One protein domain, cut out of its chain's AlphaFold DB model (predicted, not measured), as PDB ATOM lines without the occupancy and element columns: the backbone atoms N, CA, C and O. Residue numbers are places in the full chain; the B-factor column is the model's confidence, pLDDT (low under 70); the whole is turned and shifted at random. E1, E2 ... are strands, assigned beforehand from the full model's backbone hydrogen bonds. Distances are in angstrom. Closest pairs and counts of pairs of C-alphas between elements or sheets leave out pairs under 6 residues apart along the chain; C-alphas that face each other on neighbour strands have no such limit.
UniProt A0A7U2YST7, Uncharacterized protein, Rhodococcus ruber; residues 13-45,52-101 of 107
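What this domain is: This is residues 13 to 45 and 52 to 101 of the 107 residues of an uncharacterized protein of Rhodococcus ruber (UniProt A0A7U2YST7). A five-stranded sheet curls like part of a small barrel and folds back on itself, with E1 and E2 facing E5 and E6 and E7 as the hinge, and its two edges, E1 and E6, come near each other. A second sheet, of three strands, partly covers it with its strands crossed over those of the first, a loose sandwich of two sheets. The printed part has 83 residues and eight named strands, E1 to E8 in chain order, with no named helix: the class is all strand. The sheet orders are E1, E2, E7, E5, E6 and E4, E3, E8, both antiparallel throughout. The whole is compact, with a radius of gyration of the C-alphas of 12.7 A and spans of 39 by 28 by 19 A.

How they stand to each other: The larger sheet, strongly twisted and curled, holds E1, residues 13 to 16, E2, residues 22 to 27, E7, residues 79 to 87, E5, residues 60 to 68, and E6, residues 71 to 73. E7 and E5 are antiparallel, with N 64 and O 81 at 2.9 A, within hydrogen-bond range. E7 bends by 69 degrees at residue 84 and E5 by 62 degrees at residue 63. E2 is antiparallel to E7, with N 24 and O 86 at 2.8 A. E1 and E2 form a hairpin, with N 15 and O 23 at 3.0 A, and E5 and E6 another, with N 67 and O 71 at 2.9 A. Between the edge strands E1 and E6 the closest C-alphas, those of Cys 15 and Asn 73, are 6.0 A apart. The smaller sheet holds E4, residues 55 to 58, E3, residues 37 to 42, and E8, residues 92 to 98. N 38 and O 57 are 2.9 A apart between E3 and E4, and N 39 and O 96 are 2.8 A apart between E3 and E8. The two sheets form a sandwich, two sheets face to face, with strands at 71 degrees to each other; the closest C-alphas of E4 and E7, those of Ser 57 and Ala 86, are 5.5 A apart. E4 runs on into E5 at 83 degrees. E1 and E8 are apart.

Where its parts are: E1 begins at C-alpha 13 (157.714, 112.257, 153.429). The first to last C-alpha lengths are 21.9 A in E5, 21.4 A in E7, 16.5 A in E3, 16.1 A in E8 and 16.0 A in E2. E8 ends at C-alpha 98 (160.671, 95.422, 150.546).

The domain as a whole: The farthest C-alphas, of Ala 52 and Thr 79, are 38.7 A apart. Residues 46 to 51 are not printed, with 6.9 A between C-alphas 45 and 52 across the cut. Of the links that are printed whole, none is long. Mean pLDDT of the printed part is 91.6, and no printed residue is under 70.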
ATOM      1  N   THR A  13     158.694 111.259 153.858       92.06
ATOM      2  CA  THR A  13     157.714 112.257 153.429       92.06
ATOM      3  C   THR A  13     157.105 111.821 152.110       92.06
ATOM      4  O   THR A  13     157.810 111.362 151.219       92.06
ATOM      5  N   LEU A  14     155.793 111.995 151.960       91.12
ATOM      6  CA  LEU A  14     155.149 111.877 150.658       91.12
ATOM      7  C   LEU A  14     155.093 113.249 150.000       91.12
ATOM      8  O   LEU A  14     154.455 114.154 150.541       91.12
ATOM      9  N   CYS A  15     155.722 113.396 148.839       89.69
ATOM     10  CA  CYS A  15     155.805 114.678 148.152       89.69
ATOM     11  C   CYS A  15     155.680 114.533 146.638       89.69
ATOM     12  O   CYS A  15     156.092 113.518 146.089       89.69
ATOM     13  N   SER A  16     155.114 115.544 145.981       90.38
ATOM     14  CA  SER A  16     155.000 115.581 144.526       90.38
ATOM     15  C   SER A  16     156.115 116.406 143.888       90.38
ATOM     16  O   SER A  16     156.600 117.385 144.471       90.38
ATOM     17  N   ASP A  17     156.506 116.002 142.687       90.38
ATOM     18  CA  ASP A  17     157.337 116.800 141.796       90.38
ATOM     19  C   ASP A  17     156.521 117.896 141.081       90.38
ATOM     20  O   ASP A  17     155.342 118.126 141.369       90.38
ATOM     21  N   VAL A  18     157.172 118.608 140.159       87.94
ATOM     22  CA  VAL A  18     156.557 119.677 139.357       87.94
ATOM     23  C   VAL A  18     155.466 119.175 138.404       87.94
ATOM     24  O   VAL A  18     154.541 119.930 138.099       87.94
ATOM     25  N   ASP A  19     155.547 117.916 137.971       88.31
ATOM     26  CA  ASP A  19     154.584 117.288 137.063       88.31
ATOM     27  C   ASP A  19     153.378 116.703 137.822       88.31
ATOM     28  O   ASP A  19     152.379 116.306 137.218       88.31
ATOM     29  N   GLY A  20     153.433 116.708 139.156       87.06
ATOM     30  CA  GLY A  20     152.399 116.176 140.034       87.06
ATOM     31  C   GLY A  20     152.571 114.690 140.343       87.06
ATOM     32  O   GLY A  20     151.739 114.135 141.063       87.06
ATOM     33  N   THR A  21     153.644 114.054 139.866       90.75
ATOM     34  CA  THR A  21     153.985 112.682 140.247       90.75
ATOM     35  C   THR A  21     154.381 112.686 141.711       90.75
ATOM     36  O   THR A  21     155.208 113.489 142.141       90.75
ATOM     37  N   ARG A  22     153.765 111.812 142.504       92.69
ATOM     38  CA  ARG A  22     154.020 111.720 143.939       92.69
ATOM     39  C   ARG A  22     155.063 110.641 144.230       92.69
ATOM     40  O   ARG A  22     155.159 109.635 143.533       92.69
ATOM     41  N   TYR A  23     155.869 110.886 145.255       95.06
ATOM     42  CA  TYR A  23     157.014 110.076 145.643       95.06
ATOM     43  C   TYR A  23     157.050 109.870 147.156       95.06
ATOM     44  O   TYR A  23     156.640 110.741 147.930       95.06
ATOM     45  N   VAL A  24     157.594 108.731 147.572       95.38
ATOM     46  CA  VAL A  24     158.126 108.499 148.918       95.38
ATOM     47  C   VAL A  24     159.545 109.042 148.958       95.38
ATOM     48  O   VAL A  24     160.373 108.603 148.169       95.38
ATOM     49  N   ILE A  25     159.828 109.964 149.875       95.50
ATOM     50  CA  ILE A  25     161.136 110.600 150.055       95.50
ATOM     51  C   ILE A  25     161.711 110.213 151.414       95.50
ATOM     52  O   ILE A  25     161.050 110.418 152.434       95.50
ATOM     53  N   VAL A  26     162.944 109.709 151.426       94.94
ATOM     54  CA  VAL A  26     163.728 109.406 152.635       94.94
ATOM     55  C   VAL A  26     165.032 110.206 152.583       94.94
ATOM     56  O   VAL A  26     165.718 110.211 151.555       94.94
ATOM     57  N   ASP A  27     165.385 110.902 153.671       93.75
ATOM     58  CA  ASP A  27     166.681 111.587 153.754       93.75
ATOM     59  C   ASP A  27     167.796 110.530 153.776       93.75
ATOM     60  O   ASP A  27     167.775 109.593 154.575       93.75
ATOM     61  N   ALA A  28     168.801 110.691 152.915       93.25
ATOM     62  CA  ALA A  28     169.961 109.805 152.885       93.25
ATOM     63  C   ALA A  28     170.789 109.850 154.187       93.25
ATOM     64  O   ALA A  28     171.617 108.971 154.417       93.25
ATOM     65  N   ALA A  29     170.588 110.867 155.035       91.38
ATOM     66  CA  ALA A  29     171.159 110.929 156.378       91.38
ATOM     67  C   ALA A  29     170.451 110.007 157.390       91.38
ATOM     68  O   ALA A  29     171.080 109.620 158.375       91.38
ATOM     69  N   ASP A  30     169.182 109.660 157.151       90.75
ATOM     70  CA  ASP A  30     168.376 108.834 158.057       90.75
ATOM     71  C   ASP A  30     168.496 107.339 157.723       90.75
ATOM     72  O   ASP A  30     168.541 106.509 158.632       90.75
ATOM     73  N   ALA A  31     168.580 106.983 156.434       92.81
ATOM     74  CA  ALA A  31     168.761 105.596 155.999       92.81
ATOM     75  C   ALA A  31     169.389 105.447 154.602       92.81
ATOM     76  O   ALA A  31     169.263 106.305 153.726       92.81
ATOM     77  N   ASP A  32     170.031 104.296 154.389       94.75
ATOM     78  CA  ASP A  32     170.454 103.816 153.072       94.75
ATOM     79  C   ASP A  32     169.371 102.907 152.480       94.75
ATOM     80  O   ASP A  32     169.129 101.807 152.982       94.75
ATOM     81  N   MET A  33     168.733 103.374 151.404       96.50
ATOM     82  CA  MET A  33     167.661 102.655 150.712       96.50
ATOM     83  C   MET A  33     168.158 101.896 149.473       96.50
ATOM     84  O   MET A  33     167.363 101.481 148.631       96.50
ATOM     85  N   SER A  34     169.468 101.668 149.348       96.81
ATOM     86  CA  SER A  34     170.040 100.885 148.250       96.81
ATOM     87  C   SER A  34     169.417  99.488 148.163       96.81
ATOM     88  O   SER A  34     169.526  98.681 149.085       96.81
ATOM     89  N   GLY A  35     168.788  99.184 147.024       96.31
ATOM     90  CA  GLY A  35     168.143  97.892 146.771       96.31
ATOM     91  C   GLY A  35     166.779  97.712 147.442       96.31
ATOM     92  O   GLY A  35     166.178  96.653 147.290       96.31
ATOM     93  N   TRP A  36     166.275  98.725 148.143       97.50
ATOM     94  CA  TRP A  36     164.928  98.711 148.695       97.50
ATOM     95  C   TRP A  36     163.876  99.099 147.661       97.50
ATOM     96  O   TRP A  36     164.139  99.843 146.713       97.50
ATOM     97  N   ALA A  37     162.647  98.662 147.915       97.12
ATOM     98  CA  ALA A  37     161.461  99.105 147.202       97.12
ATOM     99  C   ALA A  37     160.296  99.347 148.168       97.12
ATOM    100  O   ALA A  37     160.263  98.813 149.278       97.12
ATOM    101  N   VAL A  38     159.311 100.119 147.726       95.31
ATOM    102  CA  VAL A  38     157.985 100.167 148.347       95.31
ATOM    103  C   VAL A  38     157.000  99.383 147.500       95.31
ATOM    104  O   VAL A  38     156.974  99.495 146.274       95.31
ATOM    105  N   GLU A  39     156.187  98.580 148.171       94.56
ATOM    106  CA  GLU A  39     154.976  98.025 147.598       94.56
ATOM    107  C   GLU A  39     153.816  98.982 147.868       94.56
ATOM    108  O   GLU A  39     153.634  99.477 148.987       94.56
ATOM    109  N   LEU A  40     153.040  99.241 146.824       93.06
ATOM    110  CA  LEU A  40     151.946 100.193 146.825       93.06
ATOM    111  C   LEU A  40     150.656  99.508 146.411       93.06
ATOM    112  O   LEU A  40     150.638  98.585 145.593       93.06
ATOM    113  N   MET A  41     149.561  99.990 146.980       91.94
ATOM    114  CA  MET A  41     148.219  99.598 146.589       91.94
ATOM    115  C   MET A  41     147.303 100.811 146.551       91.94
ATOM    116  O   MET A  41     147.455 101.731 147.359       91.94
ATOM    117  N   ASP A  42     146.297 100.748 145.685       89.25
ATOM    118  CA  ASP A  42     145.228 101.741 145.645       89.25
ATOM    119  C   ASP A  42     144.564 101.856 147.032       89.25
ATOM    120  O   ASP A  42     144.205 100.863 147.681       89.25
ATOM    121  N   VAL A  43     144.415 103.088 147.514       86.69
ATOM    122  CA  VAL A  43     143.897 103.413 148.848       86.69
ATOM    123  C   VAL A  43     142.464 102.920 149.070       86.69
ATOM    124  O   VAL A  43     142.086 102.625 150.208       86.69
ATOM    125  N   ASN A  44     141.673 102.801 148.003       87.44
ATOM    126  CA  ASN A  44     140.288 102.338 148.039       87.44
ATOM    127  C   ASN A  44     140.186 100.814 148.140       87.44
ATOM    128  O   ASN A  44     139.111 100.286 148.448       87.44
ATOM    129  N   VAL A  45     141.282 100.089 147.909       84.62
ATOM    130  CA  VAL A  45     141.317  98.642 148.098       84.62
ATOM    131  C   VAL A  45     141.260  98.320 149.592       84.62
ATOM    132  O   VAL A  45     141.841  99.004 150.440       84.62
ATOM    133  N   ALA A  52     144.203  91.987 145.482       83.62
ATOM    134  CA  ALA A  52     144.612  93.344 145.173       83.62
ATOM    135  C   ALA A  52     145.859  93.340 144.288       83.62
ATOM    136  O   ALA A  52     146.877  92.743 144.638       83.62
ATOM    137  N   LEU A  53     145.789  94.041 143.158       85.75
ATOM    138  CA  LEU A  53     146.985  94.344 142.388       85.75
ATOM    139  C   LEU A  53     147.815  95.361 143.170       85.75
ATOM    140  O   LEU A  53     147.302  96.403 143.579       85.75
ATOM    141  N   THR A  54     149.087  95.037 143.359       90.06
ATOM    142  CA  THR A  54     150.084  95.938 143.922       90.06
ATOM    143  C   THR A  54     151.101  96.318 142.857       90.06
ATOM    144  O   THR A  54     151.316  95.586 141.885       90.06
ATOM    145  N   SER A  55     151.724  97.477 143.028       91.88
ATOM    146  CA  SER A  55     152.894  97.887 142.257       91.88
ATOM    147  C   SER A  55     154.118  97.922 143.171       91.88
ATOM    148  O   SER A  55     154.004  98.108 144.382       91.88
ATOM    149  N   LEU A  56     155.296  97.698 142.591       95.06
ATOM    150  CA  LEU A  56     156.578  97.838 143.274       95.06
ATOM    151  C   LEU A  56     157.328  99.014 142.660       95.06
ATOM    152  O   LEU A  56     157.467  99.079 141.436       95.06
ATOM    153  N   SER A  57     157.830  99.909 143.504       97.31
ATOM    154  CA  SER A  57     158.694 101.013 143.090       97.31
ATOM    155  C   SER A  57     159.998 100.974 143.873       97.31
ATOM    156  O   SER A  57     159.994 101.030 145.104       97.31
ATOM    157  N   SER A  58     161.111 100.829 143.158       98.00
ATOM    158  CA  SER A  58     162.450 100.818 143.744       98.00
ATOM    159  C   SER A  58     162.877 102.224 144.146       98.00
ATOM    160  O   SER A  58     162.547 103.192 143.464       98.00
ATOM    161  N   PHE A  59     163.653 102.326 145.223       98.06
ATOM    162  CA  PHE A  59     164.299 103.583 145.575       98.06
ATOM    163  C   PHE A  59     165.473 103.876 144.644       98.06
ATOM    164  O   PHE A  59     166.360 103.046 144.441       98.06
ATOM    165  N   GLU A  60     165.502 105.101 144.142       97.75
ATOM    166  CA  GLU A  60     166.610 105.680 143.393       97.75
ATOM    167  C   GLU A  60     167.082 106.957 144.096       97.75
ATOM    168  O   GLU A  60     166.370 107.518 144.930       97.75
ATOM    169  N   GLN A  61     168.305 107.405 143.806       97.06
ATOM    170  CA  GLN A  61     168.792 108.687 144.313       97.06
ATOM    171  C   GLN A  61     168.502 109.793 143.311       97.06
ATOM    172  O   GLN A  61     168.937 109.710 142.163       97.06
ATOM    173  N   ASP A  62     167.858 110.858 143.778       95.56
ATOM    174  CA  ASP A  62     167.644 112.064 142.981       95.56
ATOM    175  C   ASP A  62     167.755 113.336 143.838       95.56
ATOM    176  O   ASP A  62     167.841 113.295 145.073       95.56
ATOM    177  N   THR A  63     167.805 114.488 143.176       94.75
ATOM    178  CA  THR A  63     167.882 115.803 143.806       94.75
ATOM    179  C   THR A  63     166.495 116.284 144.210       94.75
ATOM    180  O   THR A  63     165.649 116.565 143.367       94.75
ATOM    181  N   TRP A  64     166.306 116.483 145.512       95.25
ATOM    182  CA  TRP A  64     165.099 117.059 146.100       95.25
ATOM    183  C   TRP A  64     165.443 118.285 146.944       95.25
ATOM    184  O   TRP A  64     166.593 118.498 147.333       95.25
ATOM    185  N   PHE A  65     164.450 119.122 147.235       94.06
ATOM    186  CA  PHE A  65     164.676 120.383 147.935       94.06
ATOM    187  C   PHE A  65     164.119 120.313 149.352       94.06
ATOM    188  O   PHE A  65     162.910 120.192 149.555       94.06
ATOM    189  N   SER A  66     165.003 120.408 150.343       91.50
ATOM    190  CA  SER A  66     164.608 120.481 151.748       91.50
ATOM    191  C   SER A  66     164.188 121.906 152.104       91.50
ATOM    192  O   SER A  66     164.940 122.862 151.881       91.50
ATOM    193  N   THR A  67     163.000 122.052 152.691       88.31
ATOM    194  CA  THR A  67     162.451 123.346 153.140       88.31
ATOM    195  C   THR A  67     162.638 123.589 154.638       88.31
ATOM    196  O   THR A  67     162.175 124.606 155.144       88.31
ATOM    197  N   GLY A  68     163.334 122.686 155.340       80.19
ATOM    198  CA  GLY A  68     163.512 122.710 156.797       80.19
ATOM    199  C   GLY A  68     162.543 121.782 157.538       80.19
ATOM    200  O   GLY A  68     161.556 121.333 156.969       80.19
ATOM    201  N   GLU A  69     162.861 121.462 158.799       79.62
ATOM    202  CA  GLU A  69     162.018 120.652 159.711       79.62
ATOM    203  C   GLU A  69     161.569 119.284 159.150       79.62
ATOM    204  O   GLU A  69     160.486 118.797 159.452       79.62
ATOM    205  N   GLY A  70     162.406 118.646 158.323       74.75
ATOM    206  CA  GLY A  70     162.086 117.353 157.703       74.75
ATOM    207  C   GLY A  70     161.142 117.445 156.498       74.75
ATOM    208  O   GLY A  70     160.755 116.418 155.951       74.75
ATOM    209  N   HIS A  71     160.795 118.653 156.049       84.94
ATOM    210  CA  HIS A  71     159.962 118.867 154.872       84.94
ATOM    211  C   HIS A  71     160.781 118.918 153.574       84.94
ATOM    212  O   HIS A  71     161.897 119.452 153.524       84.94
ATOM    213  N   TRP A  72     160.175 118.389 152.510       91.06
ATOM    214  CA  TRP A  72     160.753 118.228 151.176       91.06
ATOM    215  C   TRP A  72     159.787 118.709 150.093       91.06
ATOM    216  O   TRP A  72     158.572 118.658 150.282       91.06
ATOM    217  N   ASN A  73     160.312 119.137 148.942       90.00
ATOM    218  CA  ASN A  73     159.531 119.396 147.728       90.00
ATOM    219  C   ASN A  73     160.326 119.150 146.443       90.00
ATOM    220  O   ASN A  73     161.554 119.253 146.437       90.00
ATOM    221  N   GLY A  74     159.600 118.876 145.356       89.69
ATOM    222  CA  GLY A  74     160.142 118.782 144.000       89.69
ATOM    223  C   GLY A  74     159.899 120.040 143.155       89.69
ATOM    224  O   GLY A  74     159.970 119.977 141.934       89.69
ATOM    225  N   LEU A  75     159.595 121.189 143.779       87.56
ATOM    226  CA  LEU A  75     159.275 122.450 143.088       87.56
ATOM    227  C   LEU A  75     160.494 123.366 142.888       87.56
ATOM    228  O   LEU A  75     160.358 124.470 142.361       87.56
ATOM    229  N   GLY A  76     161.681 122.953 143.334       88.06
ATOM    230  CA  GLY A  76     162.899 123.759 143.208       88.06
ATOM    231  C   GLY A  76     163.098 124.814 144.297       88.06
ATOM    232  O   GLY A  76     163.987 125.656 144.169       88.06
ATOM    233  N   TYR A  77     162.291 124.804 145.363       86.94
ATOM    234  CA  TYR A  77     162.394 125.774 146.455       86.94
ATOM    235  C   TYR A  77     163.060 125.173 147.699       86.94
ATOM    236  O   TYR A  77     162.608 124.156 148.207       86.94
ATOM    237  N   GLY A  78     164.093 125.824 148.241       90.69
ATOM    238  CA  GLY A  78     164.817 125.369 149.438       90.69
ATOM    239  C   GLY A  78     166.255 124.939 149.141       90.69
ATOM    240  O   GLY A  78     166.836 125.342 148.134       90.69
ATOM    241  N   THR A  79     166.847 124.144 150.035       93.75
ATOM    242  CA  THR A  79     168.227 123.655 149.874       93.75
ATOM    243  C   THR A  79     168.223 122.351 149.074       93.75
ATOM    244  O   THR A  79     167.600 121.391 149.535       93.75
ATOM    245  N   PRO A  80     168.914 122.271 147.921       94.25
ATOM    246  CA  PRO A  80     169.027 121.022 147.177       94.25
ATOM    247  C   PRO A  80     169.829 119.996 147.986       94.25
ATOM    248  O   PRO A  80     170.909 120.299 148.499       94.25
ATOM    249  N   LYS A  81     169.299 118.779 148.097       94.06
ATOM    250  CA  LYS A  81     169.940 117.626 148.735       94.06
ATOM    251  C   LYS A  81     169.653 116.375 147.904       94.06
ATOM    252  O   LYS A  81     168.602 116.266 147.279       94.06
ATOM    253  N   THR A  82     170.575 115.422 147.925       95.31
ATOM    254  CA  THR A  82     170.306 114.075 147.414       95.31
ATOM    255  C   THR A  82     169.429 113.336 148.418       95.31
ATOM    256  O   THR A  82     169.760 113.296 149.605       95.31
ATOM    257  N   ALA A  83     168.326 112.768 147.946       96.00
ATOM    258  CA  ALA A  83     167.417 111.948 148.734       96.00
ATOM    259  C   ALA A  83     167.198 110.601 148.045       96.00
ATOM    260  O   ALA A  83     167.469 110.455 146.853       96.00
ATOM    261  N   TRP A  84     166.688 109.633 148.799       97.44
ATOM    262  CA  TRP A  84     166.134 108.413 148.227       97.44
ATOM    263  C   TRP A  84     164.671 108.654 147.875       97.44
ATOM    264  O   TRP A  84     163.896 109.082 148.733       97.44
ATOM    265  N   CYS A  85     164.290 108.368 146.634       96.94
ATOM    266  CA  CYS A  85     162.927 108.527 146.153       96.94
ATOM    267  C   CYS A  85     162.411 107.274 145.441       96.94
ATOM    268  O   CYS A  85     163.119 106.672 144.639       96.94
ATOM    269  N   ALA A  86     161.161 106.911 145.717       97.44
ATOM    270  CA  ALA A  86     160.406 105.894 144.990       97.44
ATOM    271  C   ALA A  86     159.045 106.479 144.597       97.44
ATOM    272  O   ALA A  86     158.462 107.241 145.370       97.44
ATOM    273  N   ILE A  87     158.539 106.157 143.410       96.00
ATOM    274  CA  ILE A  87     157.246 106.669 142.927       96.00
ATOM    275  C   ILE A  87     156.135 106.083 143.795       96.00
ATOM    276  O   ILE A  87     156.112 104.879 144.011       96.00
ATOM    277  N   ALA A  88     155.209 106.926 144.248       92.56
ATOM    278  CA  ALA A  88     153.964 106.551 144.909       92.56
ATOM    279  C   ALA A  88     152.840 107.419 144.350       92.56
ATOM    280  O   ALA A  88     152.709 108.571 144.760       92.56
ATOM    281  N   ASP A  89     152.067 106.888 143.403       83.44
ATOM    282  CA  ASP A  89     151.101 107.665 142.627       83.44
ATOM    283  C   ASP A  89     150.006 108.281 143.525       83.44
ATOM    284  O   ASP A  89     149.783 107.908 144.687       83.44
ATOM    285  N   HIS A  90     149.304 109.281 143.003       76.88
ATOM    286  CA  HIS A  90     148.162 109.858 143.690       76.88
ATOM    287  C   HIS A  90     147.065 108.807 143.886       76.88
ATOM    288  O   HIS A  90     146.490 108.292 142.936       76.88
ATOM    289  N   GLY A  91     146.718 108.555 145.150       81.81
ATOM    290  CA  GLY A  91     145.738 107.531 145.513       81.81
ATOM    291  C   GLY A  91     146.366 106.211 145.947       81.81
ATOM    292  O   GLY A  91     145.628 105.340 146.394       81.81
ATOM    293  N   ASP A  92     147.692 106.090 145.926       87.12
ATOM    294  CA  ASP A  92     148.373 104.942 146.510       87.12
ATOM    295  C   ASP A  92     148.599 105.111 148.015       87.12
ATOM    296  O   ASP A  92     148.780 106.214 148.554       87.12
ATOM    297  N   ARG A  93     148.632 103.974 148.704       89.38
ATOM    298  CA  ARG A  93     149.186 103.831 150.050       89.38
ATOM    299  C   ARG A  93     150.286 102.776 150.043       89.38
ATOM    300  O   ARG A  93     150.201 101.792 149.310       89.38
ATOM    301  N   ILE A  94     151.272 102.950 150.917       91.94
ATOM    302  CA  ILE A  94     152.326 101.956 151.133       91.94
ATOM    303  C   ILE A  94     151.705 100.738 151.824       91.94
ATOM    304  O   ILE A  94     151.107 100.862 152.893       91.94
ATOM    305  N   SER A  95     151.820  99.568 151.201       90.44
ATOM    306  CA  SER A  95     151.374  98.288 151.758       90.44
ATOM    307  C   SER A  95     152.496  97.514 152.429       90.44
ATOM    308  O   SER A  95     152.232  96.733 153.343       90.44
ATOM    309  N   ALA A  96     153.730  97.706 151.966       91.50
ATOM    310  CA  ALA A  96     154.930  97.171 152.584       91.50
ATOM    311  C   ALA A  96     156.187  97.871 152.067       91.50
ATOM    312  O   ALA A  96     156.208  98.433 150.975       91.50
ATOM    313  N   TRP A  97     157.255  97.747 152.838       94.62
ATOM    314  CA  TRP A  97     158.616  98.026 152.413       94.62
ATOM    315  C   TRP A  97     159.304  96.701 152.134       94.62
ATOM    316  O   TRP A  97     159.193  95.757 152.920       94.62
ATOM    317  N   ILE A  98     159.979  96.620 150.997       95.56
ATOM    318  CA  ILE A  98     160.671  95.422 150.546       95.56
ATOM    319  C   ILE A  98     162.165  95.685 150.667       95.56
ATOM    320  O   ILE A  98     162.705  96.554 149.978       95.56
ATOM    321  N   GLY A  99     162.808  94.957 151.576       94.38
ATOM    322  CA  GLY A  99     164.247  95.002 151.785       94.38
ATOM    323  C   GLY A  99     165.024  94.442 150.588       94.38
ATOM    324  O   GLY A  99     164.460  93.733 149.748       94.38
ATOM    325  N   PRO A 100     166.338  94.707 150.512       93.38
ATOM    326  CA  PRO A 100     167.191  94.266 149.404       93.38
ATOM    327  C   PRO A 100     167.336  92.740 149.296       93.38
ATOM    328  O   PRO A 100     167.721  92.221 148.249       93.38
ATOM    329  N   ASP A 101     167.030  92.010 150.366       93.00
ATOM    330  CA  ASP A 101     166.965  90.548 150.415       93.00
ATOM    331  C   ASP A 101     165.566  89.988 150.088       93.00
ATOM    332  O   ASP A 101     165.366  88.772 150.086       93.00
TER     333      ASP A 101